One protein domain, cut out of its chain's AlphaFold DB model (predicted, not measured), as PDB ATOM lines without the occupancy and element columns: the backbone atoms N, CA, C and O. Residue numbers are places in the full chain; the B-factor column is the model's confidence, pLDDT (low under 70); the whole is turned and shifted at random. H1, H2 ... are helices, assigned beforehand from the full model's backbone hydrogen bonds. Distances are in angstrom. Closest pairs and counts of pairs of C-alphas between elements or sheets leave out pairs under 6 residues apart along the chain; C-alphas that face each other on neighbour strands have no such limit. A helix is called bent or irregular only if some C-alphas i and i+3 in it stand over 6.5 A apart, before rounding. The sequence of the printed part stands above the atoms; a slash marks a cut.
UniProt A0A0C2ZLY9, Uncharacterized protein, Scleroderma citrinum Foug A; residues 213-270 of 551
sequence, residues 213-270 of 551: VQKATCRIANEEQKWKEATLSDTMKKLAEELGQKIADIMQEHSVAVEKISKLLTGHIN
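This is residues 213 to 270 of the 551 residues of an uncharacterized protein of Scleroderma citrinum Foug A (UniProt A0A0C2ZLY9). One long helix, H1, makes nearly the full length of the model, and a short helix, H2, folds back beside its far end, so that the two make a lopsided V with one long and one short arm. Residues 213 to 243, which belong to H1, stick out free of the rest. The printed part has 58 residues with two named helices, H1 then H2, and no named strand; the class is all helix. It is extended, with a radius of gyration of the C-alphas of 19.3 A, and its C-alphas span 62 by 21 by 11 A, a rod whose length is that of H1.

H1, residues 213 to 254, stands free over residues 213 to 243. A tight link of 3 residues joins it to H2, residues 258 to 269. H1 and H2 touch, H1 with residues 247 to 251 alone and H2 with residues 258 to 262 alone. Their closest C-alphas, those of Met 251 and Val 258, are 6.7 A apart. The two helices run opposite ways at a steep tilt of 50 degrees, and their centres are 22.9 A apart. In H1 and H2 every O i to N i+4 pair is within hydrogen-bond range.

H1 begins at C-alpha 213, at (-69.384, 38.359, 68.281), and ends at C-alpha 254, at (-23.899, 36.276, 26.845), 61.6 A from first to last C-alpha over 42 residues. It is not bent. H2 has 12 residues and measures 16.0 A from C-alpha 258 to C-alpha 269, which is at (-38.320, 48.573, 35.901).

The two C-alphas farthest apart are those of Val 213 and Ser 255, at 62.5 A. The first and last printed C-alphas, those of Val 213 and Asn 270, are 46.7 A apart. The printed part has no cut and no long link. Its mean pLDDT is 94.6, and no printed residue is under 70.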
ATOM      1  N   VAL A 213     -69.197  38.802  69.671       94.44
ATOM      2  CA  VAL A 213     -69.384  38.359  68.281       94.44
ATOM      3  C   VAL A 213     -68.577  39.231  67.319       94.44
ATOM      4  O   VAL A 213     -67.822  38.701  66.509       94.44
ATOM      5  N   GLN A 214     -68.653  40.560  67.441       95.19
ATOM      6  CA  GLN A 214     -67.873  41.473  66.597       95.19
ATOM      7  C   GLN A 214     -66.365  41.303  66.818       95.19
ATOM      8  O   GLN A 214     -65.603  41.290  65.852       95.19
ATOM      9  N   LYS A 215     -65.918  41.111  68.066       95.94
ATOM     10  CA  LYS A 215     -64.505  40.823  68.365       95.94
ATOM     11  C   LYS A 215     -64.045  39.515  67.719       95.94
ATOM     12  O   LYS A 215     -62.945  39.479  67.170       95.94
ATOM     13  N   ALA A 216     -64.866  38.464  67.760       96.19
ATOM     14  CA  ALA A 216     -64.567  37.194  67.102       96.19
ATOM     15  C   ALA A 216     -64.489  37.353  65.574       96.19
ATOM     16  O   ALA A 216     -63.522  36.896  64.967       96.19
ATOM     17  N   THR A 217     -65.429  38.079  64.959       96.69
ATOM     18  CA  THR A 217     -65.393  38.384  63.520       96.69
ATOM     19  C   THR A 217     -64.137  39.169  63.130       96.69
ATOM     20  O   THR A 217     -63.480  38.815  62.153       96.69
ATOM     21  N   CYS A 218     -63.741  40.179  63.913       95.19
ATOM     22  CA  CYS A 218     -62.500  40.921  63.670       95.19
ATOM     23  C   CYS A 218     -61.249  40.035  63.782       95.19
ATOM     24  O   CYS A 218     -60.306  40.219  63.015       95.19
ATOM     25  N   ARG A 219     -61.220  39.066  64.710       97.19
ATOM     26  CA  ARG A 219     -60.096  38.118  64.831       97.19
ATOM     27  C   ARG A 219     -59.977  37.228  63.598       97.19
ATOM     28  O   ARG A 219     -58.886  37.146  63.047       97.19
ATOM     29  N   ILE A 220     -61.091  36.666  63.128       96.69
ATOM     30  CA  ILE A 220     -61.127  35.843  61.908       96.69
ATOM     31  C   ILE A 220     -60.653  36.663  60.701       96.69
ATOM     32  O   ILE A 220     -59.770  36.226  59.971       96.69
ATOM     33  N   ALA A 221     -61.161  37.889  60.531       95.38
ATOM     34  CA  ALA A 221     -60.744  38.765  59.437       95.38
ATOM     35  C   ALA A 221     -59.241  39.107  59.490       95.38
ATOM     36  O   ALA A 221     -58.566  39.110  58.461       95.38
ATOM     37  N   ASN A 222     -58.697  39.349  60.687       96.50
ATOM     38  CA  ASN A 222     -57.267  39.604  60.870       96.50
ATOM     39  C   ASN A 222     -56.411  38.365  60.569       96.50
ATOM     40  O   ASN A 222     -55.330  38.497  59.994       96.50
ATOM     41  N   GLU A 223     -56.862  37.169  60.946       97.44
ATOM     42  CA  GLU A 223     -56.177  35.909  60.632       97.44
ATOM     43  C   GLU A 223     -56.186  35.623  59.126       97.44
ATOM     44  O   GLU A 223     -55.143  35.292  58.558       97.44
ATOM     45  N   GLU A 224     -57.316  35.847  58.450       97.12
ATOM     46  CA  GLU A 224     -57.397  35.759  56.990       97.12
ATOM     47  C   GLU A 224     -56.462  36.756  56.301       97.12
ATOM     48  O   GLU A 224     -55.783  36.403  55.333       97.12
ATOM     49  N   GLN A 225     -56.406  37.999  56.787       95.50
ATOM     50  CA  GLN A 225     -55.520  39.022  56.236       95.50
ATOM     51  C   GLN A 225     -54.048  38.632  56.411       95.50
ATOM     52  O   GLN A 225     -53.287  38.695  55.446       95.50
ATOM     53  N   LYS A 226     -53.660  38.136  57.593       97.25
ATOM     54  CA  LYS A 226     -52.304  37.620  57.842       97.25
ATOM     55  C   LYS A 226     -51.947  36.475  56.899       97.25
ATOM     56  O   LYS A 226     -50.840  36.447  56.365       97.25
ATOM     57  N   TRP A 227     -52.872  35.545  56.661       96.94
ATOM     58  CA  TRP A 227     -52.639  34.432  55.740       96.94
ATOM     59  C   TRP A 227     -52.476  34.903  54.285       96.94
ATOM     60  O   TRP A 227     -51.584  34.432  53.572       96.94
ATOM     61  N   LYS A 228     -53.284  35.878  53.846       96.31
ATOM     62  CA  LYS A 228     -53.162  36.495  52.512       96.31
ATOM     63  C   LYS A 228     -51.836  37.239  52.352       96.31
ATOM     64  O   LYS A 228     -51.173  37.080  51.328       96.31
ATOM     65  N   GLU A 229     -51.423  38.007  53.357       95.88
ATOM     66  CA  GLU A 229     -50.141  38.722  53.362       95.88
ATOM     67  C   GLU A 229     -48.946  37.762  53.357       95.88
ATOM     68  O   GLU A 229     -47.998  37.974  52.598       95.88
ATOM     69  N   ALA A 230     -49.009  36.670  54.126       96.88
ATOM     70  CA  ALA A 230     -47.991  35.621  54.109       96.88
ATOM     71  C   ALA A 230     -47.887  34.963  52.723       96.88
ATOM     72  O   ALA A 230     -46.797  34.879  52.158       96.88
ATOM     73  N   THR A 231     -49.026  34.602  52.125       97.19
ATOM     74  CA  THR A 231     -49.079  34.022  50.773       97.19
ATOM     75  C   THR A 231     -48.507  34.986  49.727       97.19
ATOM     76  O   THR A 231     -47.720  34.587  48.865       97.19
ATOM     77  N   LEU A 232     -48.846  36.276  49.808       97.06
ATOM     78  CA  LEU A 232     -48.298  37.299  48.917       97.06
ATOM     79  C   LEU A 232     -46.777  37.436  49.084       97.06
ATOM     80  O   LEU A 232     -46.054  37.476  48.089       97.06
ATOM     81  N   SER A 233     -46.281  37.458  50.321       95.56
ATOM     82  CA  SER A 233     -44.844  37.525  50.611       95.56
ATOM     83  C   SER A 233     -44.084  36.338  50.010       95.56
ATOM     84  O   SER A 233     -43.071  36.530  49.333       95.56
ATOM     85  N   ASP A 234     -44.611  35.123  50.157       97.00
ATOM     86  CA  ASP A 234     -43.987  33.913  49.612       97.00
ATOM     87  C   ASP A 234     -43.989  33.897  48.078       97.00
ATOM     88  O   ASP A 234     -42.978  33.558  47.455       97.00
ATOM     89  N   THR A 235     -45.077  34.344  47.439       96.38
ATOM     90  CA  THR A 235     -45.103  34.483  45.969       96.38
ATOM     91  C   THR A 235     -44.104  35.529  45.461       96.38
ATOM     92  O   THR A 235     -43.451  35.298  44.441       96.38
ATOM     93  N   MET A 236     -43.915  36.640  46.183       95.19
ATOM     94  CA  MET A 236     -42.919  37.666  45.840       95.19
ATOM     95  C   MET A 236     -41.483  37.154  45.994       95.19
ATOM     96  O   MET A 236     -40.641  37.447  45.141       95.19
ATOM     97  N   LYS A 237     -41.203  36.347  47.027       97.19
ATOM     98  CA  LYS A 237     -39.903  35.674  47.188       97.19
ATOM     99  C   LYS A 237     -39.622  34.719  46.030       97.19
ATOM    100  O   LYS A 237     -38.571  34.832  45.401       97.19
ATOM    101  N   LYS A 238     -40.586  33.862  45.676       97.31
ATOM    102  CA  LYS A 238     -40.450  32.930  44.545       97.31
ATOM    103  C   LYS A 238     -40.177  33.666  43.228       97.31
ATOM    104  O   LYS A 238     -39.305  33.268  42.461       97.31
ATOM    105  N   LEU A 239     -40.879  34.772  42.974       96.31
ATOM    106  CA  LEU A 239     -40.646  35.593  41.784       96.31
ATOM    107  C   LEU A 239     -39.236  36.208  41.770       96.31
ATOM    108  O   LEU A 239     -38.600  36.270  40.715       96.31
ATOM    109  N   ALA A 240     -38.740  36.662  42.924       93.75
ATOM    110  CA  ALA A 240     -37.387  37.198  43.046       93.75
ATOM    111  C   ALA A 240     -36.317  36.127  42.759       93.75
ATOM    112  O   ALA A 240     -35.351  36.411  42.048       93.75
ATOM    113  N   GLU A 241     -36.519  34.897  43.238       96.69
ATOM    114  CA  GLU A 241     -35.653  33.745  42.943       96.69
ATOM    115  C   GLU A 241     -35.662  33.395  41.447       96.69
ATOM    116  O   GLU A 241     -34.599  33.270  40.834       96.69
ATOM    117  N   GLU A 242     -36.842  33.322  40.821       96.38
ATOM    118  CA  GLU A 242     -36.976  33.066  39.380       96.38
ATOM    119  C   GLU A 242     -36.296  34.152  38.528       96.38
ATOM    120  O   GLU A 242     -35.659  33.847  37.514       96.38
ATOM    121  N   LEU A 243     -36.405  35.425  38.924       92.19
ATOM    122  CA  LEU A 243     -35.699  36.528  38.268       92.19
ATOM    123  C   LEU A 243     -34.182  36.415  38.448       92.19
ATOM    124  O   LEU A 243     -33.445  36.635  37.486       92.19
ATOM    125  N   GLY A 244     -33.716  36.039  39.641       93.12
ATOM    126  CA  GLY A 244     -32.303  35.777  39.914       93.12
ATOM    127  C   GLY A 244     -31.737  34.671  39.021       93.12
ATOM    128  O   GLY A 244     -30.690  34.864  38.397       93.12
ATOM    129  N   GLN A 245     -32.469  33.563  38.875       96.62
ATOM    130  CA  GLN A 245     -32.074  32.453  38.006       96.62
ATOM    131  C   GLN A 245     -32.005  32.883  36.534       96.62
ATOM    132  O   GLN A 245     -30.996  32.657  35.871       96.62
ATOM    133  N   LYS A 246     -33.022  33.598  36.036       95.75
ATOM    134  CA  LYS A 246     -33.020  34.115  34.656       95.75
ATOM    135  C   LYS A 246     -31.859  35.076  34.391       95.75
ATOM    136  O   LYS A 246     -31.300  35.074  33.297       95.75
ATOM    137  N   ILE A 247     -31.479  35.900  35.371       94.81
ATOM    138  CA  ILE A 247     -30.301  36.772  35.252       94.81
ATOM    139  C   ILE A 247     -29.025  35.930  35.133       94.81
ATOM    140  O   ILE A 247     -28.196  36.234  34.274       94.81
ATOM    141  N   ALA A 248     -28.877  34.872  35.936       95.12
ATOM    142  CA  ALA A 248     -27.732  33.964  35.863       95.12
ATOM    143  C   ALA A 248     -27.644  33.245  34.503       95.12
ATOM    144  O   ALA A 248     -26.562  33.182  33.913       95.12
ATOM    145  N   ASP A 249     -28.778  32.800  33.958       96.75
ATOM    146  CA  ASP A 249     -28.839  32.150  32.643       96.75
ATOM    147  C   ASP A 249     -28.400  33.115  31.520       96.75
ATOM    148  O   ASP A 249     -27.541  32.782  30.702       96.75
ATOM    149  N   ILE A 250     -28.900  34.361  31.531       95.25
ATOM    150  CA  ILE A 250     -28.516  35.419  30.568       95.25
ATOM    151  C   ILE A 250     -27.025  35.761  30.688       95.25
ATOM    152  O   ILE A 250     -26.350  36.019  29.684       95.25
ATOM    153  N   MET A 251     -26.488  35.780  31.910       96.88
ATOM    154  CA  MET A 251     -25.056  35.990  32.123       96.88
ATOM    155  C   MET A 251     -24.225  34.880  31.492       96.88
ATOM    156  O   MET A 251     -23.230  35.182  30.829       96.88
ATOM    157  N   GLN A 252     -24.627  33.623  31.689       97.19
ATOM    158  CA  GLN A 252     -23.943  32.467  31.123       97.19
ATOM    159  C   GLN A 252     -24.013  32.481  29.591       97.19
ATOM    160  O   GLN A 252     -22.991  32.277  28.934       97.19
ATOM    161  N   GLU A 253     -25.182  32.778  29.022       97.88
ATOM    162  CA  GLU A 253     -25.400  32.812  27.572       97.88
ATOM    163  C   GLU A 253     -24.591  33.921  26.881       97.88
ATOM    164  O   GLU A 253     -24.017  33.708  25.810       97.88
ATOM    165  N   HIS A 254     -24.501  35.106  27.493       97.25
ATOM    166  CA  HIS A 254     -23.899  36.276  26.845       97.25
ATOM    167  C   HIS A 254     -22.514  36.668  27.374       97.25
ATOM    168  O   HIS A 254     -21.914  37.606  26.842       97.25
ATOM    169  N   SER A 255     -21.984  35.981  28.394       97.00
ATOM    170  CA  SER A 255     -20.718  36.338  29.062       97.00
ATOM    171  C   SER A 255     -20.675  37.810  29.512       97.00
ATOM    172  O   SER A 255     -19.666  38.504  29.367       97.00
ATOM    173  N   VAL A 256     -21.801  38.319  30.023       97.31
ATOM    174  CA  VAL A 256     -21.962  39.712  30.473       97.31
ATOM    175  C   VAL A 256     -21.940  39.776  32.003       97.31
ATOM    176  O   VAL A 256     -22.506  38.922  32.673       97.31
ATOM    177  N   ALA A 257     -21.309  40.810  32.566       96.56
ATOM    178  CA  ALA A 257     -21.288  41.036  34.012       96.56
ATOM    179  C   ALA A 257     -22.694  41.315  34.587       96.56
ATOM    180  O   ALA A 257     -23.467  42.073  33.986       96.56
ATOM    181  N   VAL A 258     -22.974  40.780  35.785       94.62
ATOM    182  CA  VAL A 258     -24.246  40.930  36.533       94.62
ATOM    183  C   VAL A 258     -24.705  42.389  36.565       94.62
ATOM    184  O   VAL A 258     -25.854  42.700  36.259       94.62
ATOM    185  N   GLU A 259     -23.783  43.304  36.879       93.81
ATOM    186  CA  GLU A 259     -24.062  44.731  37.055       93.81
ATOM    187  C   GLU A 259     -24.667  45.371  35.805       93.81
ATOM    188  O   GLU A 259     -25.540  46.235  35.894       93.81
ATOM    189  N   LYS A 260     -24.234  44.935  34.615       95.69
ATOM    190  CA  LYS A 260     -24.739  45.478  33.353       95.69
ATOM    191  C   LYS A 260     -26.168  45.010  33.088       95.69
ATOM    192  O   LYS A 260     -26.985  45.819  32.653       95.69
ATOM    193  N   ILE A 261     -26.468  43.741  33.357       94.81
ATOM    194  CA  ILE A 261     -27.819  43.179  33.206       94.81
ATOM    195  C   ILE A 261     -28.760  43.795  34.242       94.81
ATOM    196  O   ILE A 261     -29.821  44.292  33.871       94.81
ATOM    197  N   SER A 262     -28.330  43.877  35.504       90.38
ATOM    198  CA  SER A 262     -29.076  44.538  36.578       90.38
ATOM    199  C   SER A 262     -29.381  45.995  36.226       90.38
ATOM    200  O   SER A 262     -30.536  46.396  36.248       90.38
ATOM    201  N   LYS A 263     -28.399  46.774  35.749       91.94
ATOM    202  CA  LYS A 263     -28.628  48.166  35.326       91.94
ATOM    203  C   LYS A 263     -29.624  48.296  34.167       91.94
ATOM    204  O   LYS A 263     -30.371  49.272  34.126       91.94
ATOM    205  N   LEU A 264     -29.645  47.343  33.232       92.81
ATOM    206  CA  LEU A 264     -30.622  47.316  32.137       92.81
ATOM    207  C   LEU A 264     -32.028  46.977  32.644       92.81
ATOM    208  O   LEU A 264     -32.978  47.668  32.282       92.81
ATOM    209  N   LEU A 265     -32.151  45.974  33.517       91.50
ATOM    210  CA  LEU A 265     -33.408  45.594  34.169       91.50
ATOM    211  C   LEU A 265     -33.940  46.719  35.050       91.50
ATOM    212  O   LEU A 265     -35.057  47.171  34.848       91.50
ATOM    213  N   THR A 266     -33.131  47.242  35.966       87.38
ATOM    214  CA  THR A 266     -33.481  48.374  36.825       87.38
ATOM    215  C   THR A 266     -33.802  49.615  36.002       87.38
ATOM    216  O   THR A 266     -34.736  50.326  36.337       87.38
ATOM    217  N   GLY A 267     -33.106  49.870  34.890       85.56
ATOM    218  CA  GLY A 267     -33.464  50.950  33.965       85.56
ATOM    219  C   GLY A 267     -34.828  50.757  33.291       85.56
ATOM    220  O   GLY A 267     -35.493  51.742  32.984       85.56
ATOM    221  N   HIS A 268     -35.251  49.508  33.084       81.38
ATOM    222  CA  HIS A 268     -36.548  49.155  32.505       81.38
ATOM    223  C   HIS A 268     -37.675  49.100  33.551       81.38
ATOM    224  O   HIS A 268     -38.817  49.421  33.236       81.38
ATOM    225  N   ILE A 269     -37.370  48.685  34.783       82.12
ATOM    226  CA  ILE A 269     -38.320  48.573  35.901       82.12
ATOM    227  C   ILE A 269     -38.533  49.937  36.553       82.12
ATOM    228  O   ILE A 269     -39.659  50.291  36.898       82.12
ATOM    229  N   ASN A 270     -37.475  50.747  36.650       76.75
ATOM    230  CA  ASN A 270     -37.563  52.151  37.022       76.75
ATOM    231  C   ASN A 270     -38.106  52.949  35.837       76.75
ATOM    232  O   ASN A 270     -37.452  53.857  35.311       76.75
TER     233      ASN A 270